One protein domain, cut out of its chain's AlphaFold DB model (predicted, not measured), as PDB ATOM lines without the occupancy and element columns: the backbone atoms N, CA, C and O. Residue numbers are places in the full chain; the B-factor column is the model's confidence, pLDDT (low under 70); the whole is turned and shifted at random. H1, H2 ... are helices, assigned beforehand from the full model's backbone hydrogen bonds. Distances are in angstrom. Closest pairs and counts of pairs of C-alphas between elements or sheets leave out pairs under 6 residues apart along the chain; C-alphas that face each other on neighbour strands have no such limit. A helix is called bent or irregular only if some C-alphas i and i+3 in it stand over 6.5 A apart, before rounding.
ATOM      1  N   ALA A   2     230.822 131.342 152.882       82.69
ATOM      2  CA  ALA A   2     230.579 132.711 152.418       82.69
ATOM      3  C   ALA A   2     231.795 133.224 151.615       82.69
ATOM      4  O   ALA A   2     232.922 132.895 151.999       82.69
ATOM      5  N   PRO A   3     231.612 134.025 150.546       81.12
ATOM      6  CA  PRO A   3     232.721 134.478 149.698       81.12
ATOM      7  C   PRO A   3     233.869 135.128 150.485       81.12
ATOM      8  O   PRO A   3     235.036 134.820 150.260       81.12
ATOM      9  N   ILE A   4     233.534 135.934 151.498       86.00
ATOM     10  CA  ILE A   4     234.512 136.577 152.385       86.00
ATOM     11  C   ILE A   4     235.341 135.577 153.201       86.00
ATOM     12  O   ILE A   4     236.536 135.769 153.402       86.00
ATOM     13  N   THR A   5     234.726 134.486 153.655       88.00
ATOM     14  CA  THR A   5     235.415 133.441 154.417       88.00
ATOM     15  C   THR A   5     236.342 132.640 153.510       88.00
ATOM     16  O   THR A   5     237.444 132.303 153.922       88.00
ATOM     17  N   ALA A   6     235.940 132.382 152.262       86.06
ATOM     18  CA  ALA A   6     236.803 131.721 151.286       86.06
ATOM     19  C   ALA A   6     238.036 132.579 150.952       86.06
ATOM     20  O   ALA A   6     239.154 132.075 151.002       86.06
ATOM     21  N   ALA A   7     237.843 133.880 150.702       85.88
ATOM     22  CA  ALA A   7     238.939 134.819 150.457       85.88
ATOM     23  C   ALA A   7     239.878 134.949 151.669       85.88
ATOM     24  O   ALA A   7     241.097 134.960 151.512       85.88
ATOM     25  N   ARG A   8     239.324 134.984 152.889       87.94
ATOM     26  CA  ARG A   8     240.117 134.979 154.126       87.94
ATOM     27  C   ARG A   8     240.965 133.716 154.245       87.94
ATOM     28  O   ARG A   8     242.165 133.832 154.455       87.94
ATOM     29  N   ASN A   9     240.356 132.543 154.076       88.62
ATOM     30  CA  ASN A   9     241.065 131.268 154.174       88.62
ATOM     31  C   ASN A   9     242.191 131.187 153.142       88.62
ATOM     32  O   ASN A   9     243.290 130.777 153.486       88.62
ATOM     33  N   LEU A  10     241.935 131.638 151.911       87.06
ATOM     34  CA  LEU A  10     242.931 131.686 150.844       87.06
ATOM     35  C   LEU A  10     244.106 132.610 151.197       87.06
ATOM     36  O   LEU A  10     245.264 132.231 151.029       87.06
ATOM     37  N   LYS A  11     243.814 133.801 151.733       88.25
ATOM     38  CA  LYS A  11     244.836 134.737 152.214       88.25
ATOM     39  C   LYS A  11     245.694 134.097 153.304       88.25
ATOM     40  O   LYS A  11     246.914 134.180 153.259       88.25
ATOM     41  N   GLU A  12     245.057 133.464 154.280       88.88
ATOM     42  CA  GLU A  12     245.743 132.867 155.428       88.88
ATOM     43  C   GLU A  12     246.525 131.597 155.061       88.88
ATOM     44  O   GLU A  12     247.543 131.319 155.687       88.88
ATOM     45  N   SER A  13     246.096 130.844 154.042       87.12
ATOM     46  CA  SER A  13     246.761 129.605 153.625       87.12
ATOM     47  C   SER A  13     247.858 129.793 152.581       87.12
ATOM     48  O   SER A  13     248.737 128.939 152.476       87.12
ATOM     49  N   SER A  14     247.767 130.828 151.742       85.19
ATOM     50  CA  SER A  14     248.520 130.873 150.481       85.19
ATOM     51  C   SER A  14     249.282 132.171 150.226       85.19
ATOM     52  O   SER A  14     250.187 132.151 149.393       85.19
ATOM     53  N   CYS A  15     248.951 133.275 150.904       88.44
ATOM     54  CA  CYS A  15     249.655 134.546 150.731       88.44
ATOM     55  C   CYS A  15     250.922 134.627 151.584       88.44
ATOM     56  O   CYS A  15     250.970 134.132 152.707       88.44
ATOM     57  N   GLU A  16     251.934 135.305 151.057       89.31
ATOM     58  CA  GLU A  16     253.222 135.523 151.714       89.31
ATOM     59  C   GLU A  16     253.818 136.862 151.268       89.31
ATOM     60  O   GLU A  16     253.444 137.391 150.220       89.31
ATOM     61  N   ALA A  17     254.743 137.419 152.048       91.19
ATOM     62  CA  ALA A  17     255.439 138.645 151.676       91.19
ATOM     63  C   ALA A  17     256.683 138.341 150.831       91.19
ATOM     64  O   ALA A  17     257.485 137.462 151.163       91.19
ATOM     65  N   TRP A  18     256.875 139.103 149.753       88.94
ATOM     66  CA  TRP A  18     258.123 139.067 148.997       88.94
ATOM     67  C   TRP A  18     259.206 139.898 149.718       88.94
ATOM     68  O   TRP A  18     258.867 140.940 150.279       88.94
ATOM     69  N   PRO A  19     260.491 139.487 149.735       87.31
ATOM     70  CA  PRO A  19     261.542 140.155 150.526       87.31
ATOM     71  C   PRO A  19     261.903 141.575 150.098       87.31
ATOM     72  O   PRO A  19     262.418 142.339 150.909       87.31
ATOM     73  N   SER A  20     261.673 141.909 148.834       87.25
ATOM     74  CA  SER A  20     261.928 143.227 148.249       87.25
ATOM     75  C   SER A  20     260.628 143.806 147.688       87.25
ATOM     76  O   SER A  20     259.692 143.037 147.474       87.25
ATOM     77  N   PRO A  21     260.557 145.110 147.377       86.94
ATOM     78  CA  PRO A  21     259.459 145.657 146.586       86.94
ATOM     79  C   PRO A  21     259.226 144.842 145.319       86.94
ATOM     80  O   PRO A  21     260.164 144.588 144.554       86.94
ATOM     81  N   LEU A  22     257.985 144.408 145.101       83.50
ATOM     82  CA  LEU A  22     257.649 143.609 143.925       83.50
ATOM     83  C   LEU A  22     257.782 144.427 142.631       83.50
ATOM     84  O   LEU A  22     258.173 143.879 141.604       83.50
ATOM     85  N   GLU A  23     257.555 145.741 142.694       83.56
ATOM     86  CA  GLU A  23     257.797 146.659 141.575       83.56
ATOM     87  C   GLU A  23     259.253 146.613 141.092       83.56
ATOM     88  O   GLU A  23     259.499 146.512 139.892       83.56
ATOM     89  N   ALA A  24     260.223 146.582 142.012       81.56
ATOM     90  CA  ALA A  24     261.641 146.490 141.661       81.56
ATOM     91  C   ALA A  24     261.992 145.171 140.947       81.56
ATOM     92  O   ALA A  24     262.957 145.111 140.190       81.56
ATOM     93  N   HIS A  25     261.213 144.112 141.182       79.00
ATOM     94  CA  HIS A  25     261.403 142.814 140.541       79.00
ATOM     95  C   HIS A  25     260.688 142.710 139.185       79.00
ATOM     96  O   HIS A  25     261.245 142.156 138.241       79.00
ATOM     97  N   LEU A  26     259.458 143.226 139.089       77.12
ATOM     98  CA  LEU A  26     258.634 143.155 137.878       77.12
ATOM     99  C   LEU A  26     258.952 144.271 136.866       77.12
ATOM    100  O   LEU A  26     258.634 144.135 135.689       77.12
ATOM    101  N   GLY A  27     259.570 145.371 137.307       81.81
ATOM    102  CA  GLY A  27     259.857 146.549 136.481       81.81
ATOM    103  C   GLY A  27     258.625 147.406 136.162       81.81
ATOM    104  O   GLY A  27     258.707 148.327 135.353       81.81
ATOM    105  N   HIS A  28     257.481 147.095 136.768       81.62
ATOM    106  CA  HIS A  28     256.230 147.839 136.668       81.62
ATOM    107  C   HIS A  28     255.406 147.625 137.944       81.62
ATOM    108  O   HIS A  28     255.639 146.666 138.685       81.62
ATOM    109  N   SER A  29     254.386 148.461 138.163       82.81
ATOM    110  CA  SER A  29     253.484 148.302 139.308       82.81
ATOM    111  C   SER A  29     252.889 146.882 139.346       82.81
ATOM    112  O   SER A  29     252.346 146.413 138.333       82.81
ATOM    113  N   PRO A  30     252.957 146.177 140.489       77.50
ATOM    114  CA  PRO A  30     252.397 144.832 140.621       77.50
ATOM    115  C   PRO A  30     250.864 144.824 140.503       77.50
ATOM    116  O   PRO A  30     250.267 143.811 140.136       77.50
ATOM    117  N   PHE A  31     250.226 145.973 140.735       78.50
ATOM    118  CA  PHE A  31     248.779 146.156 140.631       78.50
ATOM    119  C   PHE A  31     248.310 146.478 139.206       78.50
ATOM    120  O   PHE A  31     247.141 146.285 138.884       78.50
ATOM    121  N   ALA A  32     249.209 146.881 138.302       71.94
ATOM    122  CA  ALA A  32     248.863 147.042 136.889       71.94
ATOM    123  C   ALA A  32     248.524 145.689 136.233       71.94
ATOM    124  O   ALA A  32     247.618 145.589 135.404       71.94
ATOM    125  N   LEU A  33     249.221 144.624 136.643       59.97
ATOM    126  CA  LEU A  33     249.019 143.276 136.112       59.97
ATOM    127  C   LEU A  33     247.770 142.608 136.710       59.97
ATOM    128  O   LEU A  33     247.087 141.866 136.008       59.97
ATOM    129  N   SER A  34     247.404 142.935 137.958       60.94
ATOM    130  CA  SER A  34     246.138 142.480 138.551       60.94
ATOM    131  C   SER A  34     244.924 143.100 137.855       60.94
ATOM    132  O   SER A  34     243.945 142.399 137.625       60.94
ATOM    133  N   GLN A  35     245.003 144.365 137.419       59.16
ATOM    134  CA  GLN A  35     243.967 144.988 136.587       59.16
ATOM    135  C   GLN A  35     243.842 144.319 135.209       59.16
ATOM    136  O   GLN A  35     242.746 144.261 134.653       59.16
ATOM    137  N   LEU A  36     244.939 143.780 134.665       51.50
ATOM    138  CA  LEU A  36     244.930 143.027 133.409       51.50
ATOM    139  C   LEU A  36     244.350 141.613 133.586       51.50
ATOM    140  O   LEU A  36     243.554 141.182 132.761       51.50
ATOM    141  N   ILE A  37     244.688 140.917 134.679       52.16
ATOM    142  CA  ILE A  37     244.145 139.587 135.020       52.16
ATOM    143  C   ILE A  37     242.654 139.673 135.397       52.16
ATOM    144  O   ILE A  37     241.866 138.813 135.009       52.16
ATOM    145  N   ALA A  38     242.242 140.750 136.077       52.75
ATOM    146  CA  ALA A  38     240.843 141.045 136.393       52.75
ATOM    147  C   ALA A  38     239.993 141.355 135.147       52.75
ATOM    148  O   ALA A  38     238.766 141.289 135.208       52.75
ATOM    149  N   ARG A  39     240.622 141.660 134.002       42.72
ATOM    150  CA  ARG A  39     239.965 141.781 132.694       42.72
ATOM    151  C   ARG A  39     239.997 140.445 131.959       42.72
ATOM    152  O   ARG A  39     240.610 140.301 130.907       42.72
ATOM    153  N   SER A  40     239.289 139.466 132.499       39.34
ATOM    154  CA  SER A  40     238.788 138.356 131.697       39.34
ATOM    155  C   SER A  40     237.427 137.940 132.229       39.34
ATOM    156  O   SER A  40     237.237 137.793 133.434       39.34
ATOM    157  N   ASP A  41     236.476 137.779 131.314       47.03
ATOM    158  CA  ASP A  41     235.128 137.274 131.557       47.03
ATOM    159  C   ASP A  41     235.197 135.782 131.944       47.03
ATOM    160  O   ASP A  41     234.746 134.900 131.213       47.03
ATOM    161  N   ALA A  42     235.853 135.461 133.058       40.72
ATOM    162  CA  ALA A  42     236.031 134.093 133.511       40.72
ATOM    163  C   ALA A  42     234.819 133.672 134.362       40.72
ATOM    164  O   ALA A  42     234.450 134.382 135.303       40.72
ATOM    165  N   PRO A  43     234.173 132.526 134.064       41.22
ATOM    166  CA  PRO A  43     233.078 132.028 134.879       41.22
ATOM    167  C   PRO A  43     233.598 131.742 136.291       41.22
ATOM    168  O   PRO A  43     234.703 131.226 136.455       41.22
ATOM    169  N   PHE A  44     232.796 132.099 137.297       45.50
ATOM    170  CA  PHE A  44     233.065 131.852 138.713       45.50
ATOM    171  C   PHE A  44     233.646 130.445 138.920       45.50
ATOM    172  O   PHE A  44     232.946 129.447 138.753       45.50
ATOM    173  N   PHE A  45     234.930 130.369 139.278       43.31
ATOM    174  CA  PHE A  45     235.570 129.101 139.601       43.31
ATOM    175  C   PHE A  45     235.047 128.604 140.945       43.31
ATOM    176  O   PHE A  45     235.260 129.213 141.996       43.31
ATOM    177  N   GLU A  46     234.374 127.460 140.911       45.72
ATOM    178  CA  GLU A  46     234.142 126.643 142.089       45.72
ATOM    179  C   GLU A  46     235.516 126.215 142.634       45.72
ATOM    180  O   GLU A  46     236.354 125.669 141.913       45.72
ATOM    181  N   CYS A  47     235.793 126.578 143.887       47.38
ATOM    182  CA  CYS A  47     237.114 126.463 144.499       47.38
ATOM    183  C   CYS A  47     237.491 124.978 144.662       47.38
ATOM    184  O   CYS A  47     237.079 124.325 145.620       47.38
ATOM    185  N   SER A  48     238.238 124.424 143.702       47.03
ATOM    186  CA  SER A  48     238.843 123.094 143.820       47.03
ATOM    187  C   SER A  48     239.986 123.121 144.854       47.03
ATOM    188  O   SER A  48     240.586 124.178 145.069       47.03
ATOM    189  N   PRO A  49     240.354 121.985 145.478       52.00
ATOM    190  CA  PRO A  49     241.384 121.931 146.524       52.00
ATOM    191  C   PRO A  49     242.821 122.226 146.037       52.00
ATOM    192  O   PRO A  49     243.758 122.126 146.824       52.00
ATOM    193  N   GLN A  50     243.012 122.610 144.769       53.00
ATOM    194  CA  GLN A  50     244.320 122.840 144.150       53.00
ATOM    195  C   GLN A  50     244.440 124.216 143.463       53.00
ATOM    196  O   GLN A  50     245.091 124.343 142.429       53.00
ATOM    197  N   ASN A  51     243.833 125.268 144.017       56.69
ATOM    198  CA  ASN A  51     244.055 126.631 143.523       56.69
ATOM    199  C   ASN A  51     245.440 127.136 143.957       56.69
ATOM    200  O   ASN A  51     245.619 127.690 145.040       56.69
ATOM    201  N   VAL A  52     246.442 126.910 143.108       61.41
ATOM    202  CA  VAL A  52     247.787 127.464 143.275       61.41
ATOM    203  C   VAL A  52     247.756 128.922 142.816       61.41
ATOM    204  O   VAL A  52     247.746 129.190 141.618       61.41
ATOM    205  N   LEU A  53     247.733 129.866 143.762       72.94
ATOM    206  CA  LEU A  53     247.881 131.293 143.450       72.94
ATOM    207  C   LEU A  53     249.217 131.554 142.748       72.94
ATOM    208  O   LEU A  53     250.231 130.977 143.125       72.94
ATOM    209  N   GLY A  54     249.250 132.426 141.747       80.00
ATOM    210  CA  GLY A  54     250.495 132.829 141.085       80.00
ATOM    211  C   GLY A  54     251.249 133.895 141.884       80.00
ATOM    212  O   GLY A  54     251.428 133.779 143.097       80.00
ATOM    213  N   TRP A  55     251.633 134.970 141.193       78.94
ATOM    214  CA  TRP A  55     252.180 136.200 141.786       78.94
ATOM    215  C   TRP A  55     251.163 136.967 142.644       78.94
ATOM    216  O   TRP A  55     251.536 137.737 143.525       78.94
ATOM    217  N   GLU A  56     249.875 136.701 142.443       81.31
ATOM    218  CA  GLU A  56     248.764 137.281 143.206       81.31
ATOM    219  C   GLU A  56     248.900 137.053 144.714       81.31
ATOM    220  O   GLU A  56     248.433 137.864 145.508       81.31
ATOM    221  N   ARG A  57     249.584 135.975 145.121       84.62
ATOM    222  CA  ARG A  57     249.809 135.647 146.531       84.62
ATOM    223  C   ARG A  57     250.594 136.720 147.291       84.62
ATOM    224  O   ARG A  57     250.440 136.811 148.505       84.62
ATOM    225  N   PHE A  58     251.412 137.508 146.589       88.00
ATOM    226  CA  PHE A  58     252.253 138.554 147.174       88.00
ATOM    227  C   PHE A  58     251.543 139.909 147.240       88.00
ATOM    228  O   PHE A  58     251.911 140.756 148.050       88.00
ATOM    229  N   LEU A  59     250.489 140.111 146.438       87.75
ATOM    230  CA  LEU A  59     249.784 141.393 146.355       87.75
ATOM    231  C   LEU A  59     249.219 141.860 147.704       87.75
ATOM    232  O   LEU A  59     249.405 143.030 148.022       87.75
ATOM    233  N   PRO A  60     248.597 141.005 148.544       89.44
ATOM    234  CA  PRO A  60     248.100 141.454 149.842       89.44
ATOM    235  C   PRO A  60     249.196 141.987 150.766       89.44
ATOM    236  O   PRO A  60     248.907 142.843 151.595       89.44
ATOM    237  N   ALA A  61     250.430 141.489 150.635       91.69
ATOM    238  CA  ALA A  61     251.569 142.019 151.371       91.69
ATOM    239  C   ALA A  61     251.991 143.381 150.810       91.69
ATOM    240  O   ALA A  61     252.195 144.304 151.586       91.69
ATOM    241  N   GLU A  62     252.071 143.526 149.481       91.56
ATOM    242  CA  GLU A  62     252.470 144.784 148.831       91.56
ATOM    243  C   GLU A  62     251.539 145.949 149.171       91.56
ATOM    244  O   GLU A  62     252.022 147.049 149.403       91.56
ATOM    245  N   ILE A  63     250.229 145.707 149.306       92.06
ATOM    246  CA  ILE A  63     249.260 146.754 149.690       92.06
ATOM    247  C   ILE A  63     249.603 147.363 151.057       92.06
ATOM    248  O   ILE A  63     249.335 148.535 151.290       92.06
ATOM    249  N   LEU A  64     250.214 146.594 151.965       93.75
ATOM    250  CA  LEU A  64     250.621 147.110 153.277       93.75
ATOM    251  C   LEU A  64     251.791 148.096 153.181       93.75
ATOM    252  O   LEU A  64     251.943 148.933 154.069       93.75
ATOM    253  N   PHE A  65     252.630 147.976 152.149       93.94
ATOM    254  CA  PHE A  65     253.806 148.826 151.952       93.94
ATOM    255  C   PHE A  65     253.534 149.983 150.986       93.94
ATOM    256  O   PHE A  65     254.124 151.049 151.146       93.94
ATOM    257  N   ASP A  66     252.635 149.789 150.024       91.50
ATOM    258  CA  ASP A  66     252.209 150.800 149.058       91.50
ATOM    259  C   ASP A  66     250.678 150.772 148.866       91.50
ATOM    260  O   ASP A  66     250.162 150.231 147.880       91.50
ATOM    261  N   PRO A  67     249.921 151.318 149.833       91.94
ATOM    262  CA  PRO A  67     248.462 151.415 149.737       91.94
ATOM    263  C   PRO A  67     248.013 152.361 148.608       91.94
ATOM    264  O   PRO A  67     246.977 152.118 147.974       91.94
ATOM    265  N   MET A  68     248.814 153.385 148.287       88.94
ATOM    266  CA  MET A  68     248.500 154.347 147.227       88.94
ATOM    267  C   MET A  68     248.420 153.691 145.851       88.94
ATOM    268  O   MET A  68     247.600 154.104 145.031       88.94
ATOM    269  N   ALA A  69     249.190 152.633 145.592       84.00
ATOM    270  CA  ALA A  69     249.108 151.913 144.323       84.00
ATOM    271  C   ALA A  69     247.753 151.220 144.068       84.00
ATOM    272  O   ALA A  69     247.460 150.846 142.930       84.00
ATOM    273  N   VAL A  70     246.907 151.074 145.095       84.88
ATOM    274  CA  VAL A  70     245.514 150.597 144.979       84.88
ATOM    275  C   VAL A  70     244.500 151.747 145.105       84.88
ATOM    276  O   VAL A  70     243.295 151.530 145.005       84.88
ATOM    277  N   GLY A  71     244.970 152.988 145.253       86.44
ATOM    278  CA  GLY A  71     244.137 154.179 145.422       86.44
ATOM    279  C   GLY A  71     243.670 154.412 146.860       86.44
ATOM    280  O   GLY A  71     242.671 155.096 147.058       86.44
ATOM    281  N   LEU A  72     244.352 153.829 147.854       89.19
ATOM    282  CA  LEU A  72     244.133 154.139 149.266       89.19
ATOM    283  C   LEU A  72     245.085 155.267 149.685       89.19
ATOM    284  O   LEU A  72     246.300 155.131 149.549       89.19
ATOM    285  N   GLU A  73     244.540 156.365 150.205       91.69
ATOM    286  CA  GLU A  73     245.294 157.533 150.691       91.69
ATOM    287  C   GLU A  73     245.872 157.297 152.102       91.69
ATOM    288  O   GLU A  73     245.719 158.120 152.999       91.69
ATOM    289  N   ASP A  74     246.521 156.151 152.302       90.81
ATOM    290  CA  ASP A  74     247.166 155.770 153.560       90.81
ATOM    291  C   ASP A  74     248.694 155.752 153.412       90.81
ATOM    292  O   ASP A  74     249.243 155.701 152.310       90.81
ATOM    293  N   THR A  75     249.412 155.765 154.534       93.06
ATOM    294  CA  THR A  75     250.863 155.566 154.540       93.06
ATOM    295  C   THR A  75     251.208 154.080 154.622       93.06
ATOM    296  O   THR A  75     250.560 153.292 155.313       93.06
TER     297      THR A  75
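This is residues 2 to 75 of the 247 residues of the protein "Hypothetical protein" of Calcidiscus leptoporus (UniProt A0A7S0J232). What is the shape? H1, H2 and H3 gather loosely around H4, H1 meeting it at a corner; the H3 to H4 loop sticks out at residues 38 to 46. What builds it? The printed part has 74 residues, under half in four named helices, H1 to H4 in order: all helix, only just compact, close to loose, radius of gyration of the C-alphas 13.3 A, spans 33 by 26 by 24 A.

Where is H1? H1, residues 3 to 14, runs 16.2 A from C-alpha 3 at (232.721, 134.478, 149.698). And the others? H2 is residues 22 to 26, 6.1 A; H3 30 to 37, 11.3 A; H4 55 to 65, 16.3 A, ending at C-alpha 65 (253.806, 148.826, 151.952). H4 is only just irregular: C-alphas 57 and 60 are 6.9 A apart.

What touches H4? H1, with residues 11 to 14 alone, only just touches it with 3 pairs of C-alphas within 8 A, about perpendicular at 86 degrees; the closest C-alphas, Ser 14 and Arg 57, are 6.3 A apart. H3 and H4, a helical hairpin, only just touch with 3 such pairs, the closest C-alphas being Pro 30 and Leu 59, 7.2 A, at a steep tilt of 42 degrees, opposite ways. H2 is close but not clearly touching H4, closest C-alphas Leu 22 and Glu 62, 7.2 A. How are the backbones? Every O i to N i+4 pair is within hydrogen-bond range in H1 and H2, 3 of 4 in H3 and 2 of 7 in H4, with 6 of 8 O i to N i+3 pairs there.

How large is it? The farthest C-alphas, Ser 48 and Thr 75, are 36.2 A apart. Is it continuous and confident? The printed part has no cut; the H3 to H4 link is long, and pLDDT is under 70 at residues 33 to 52.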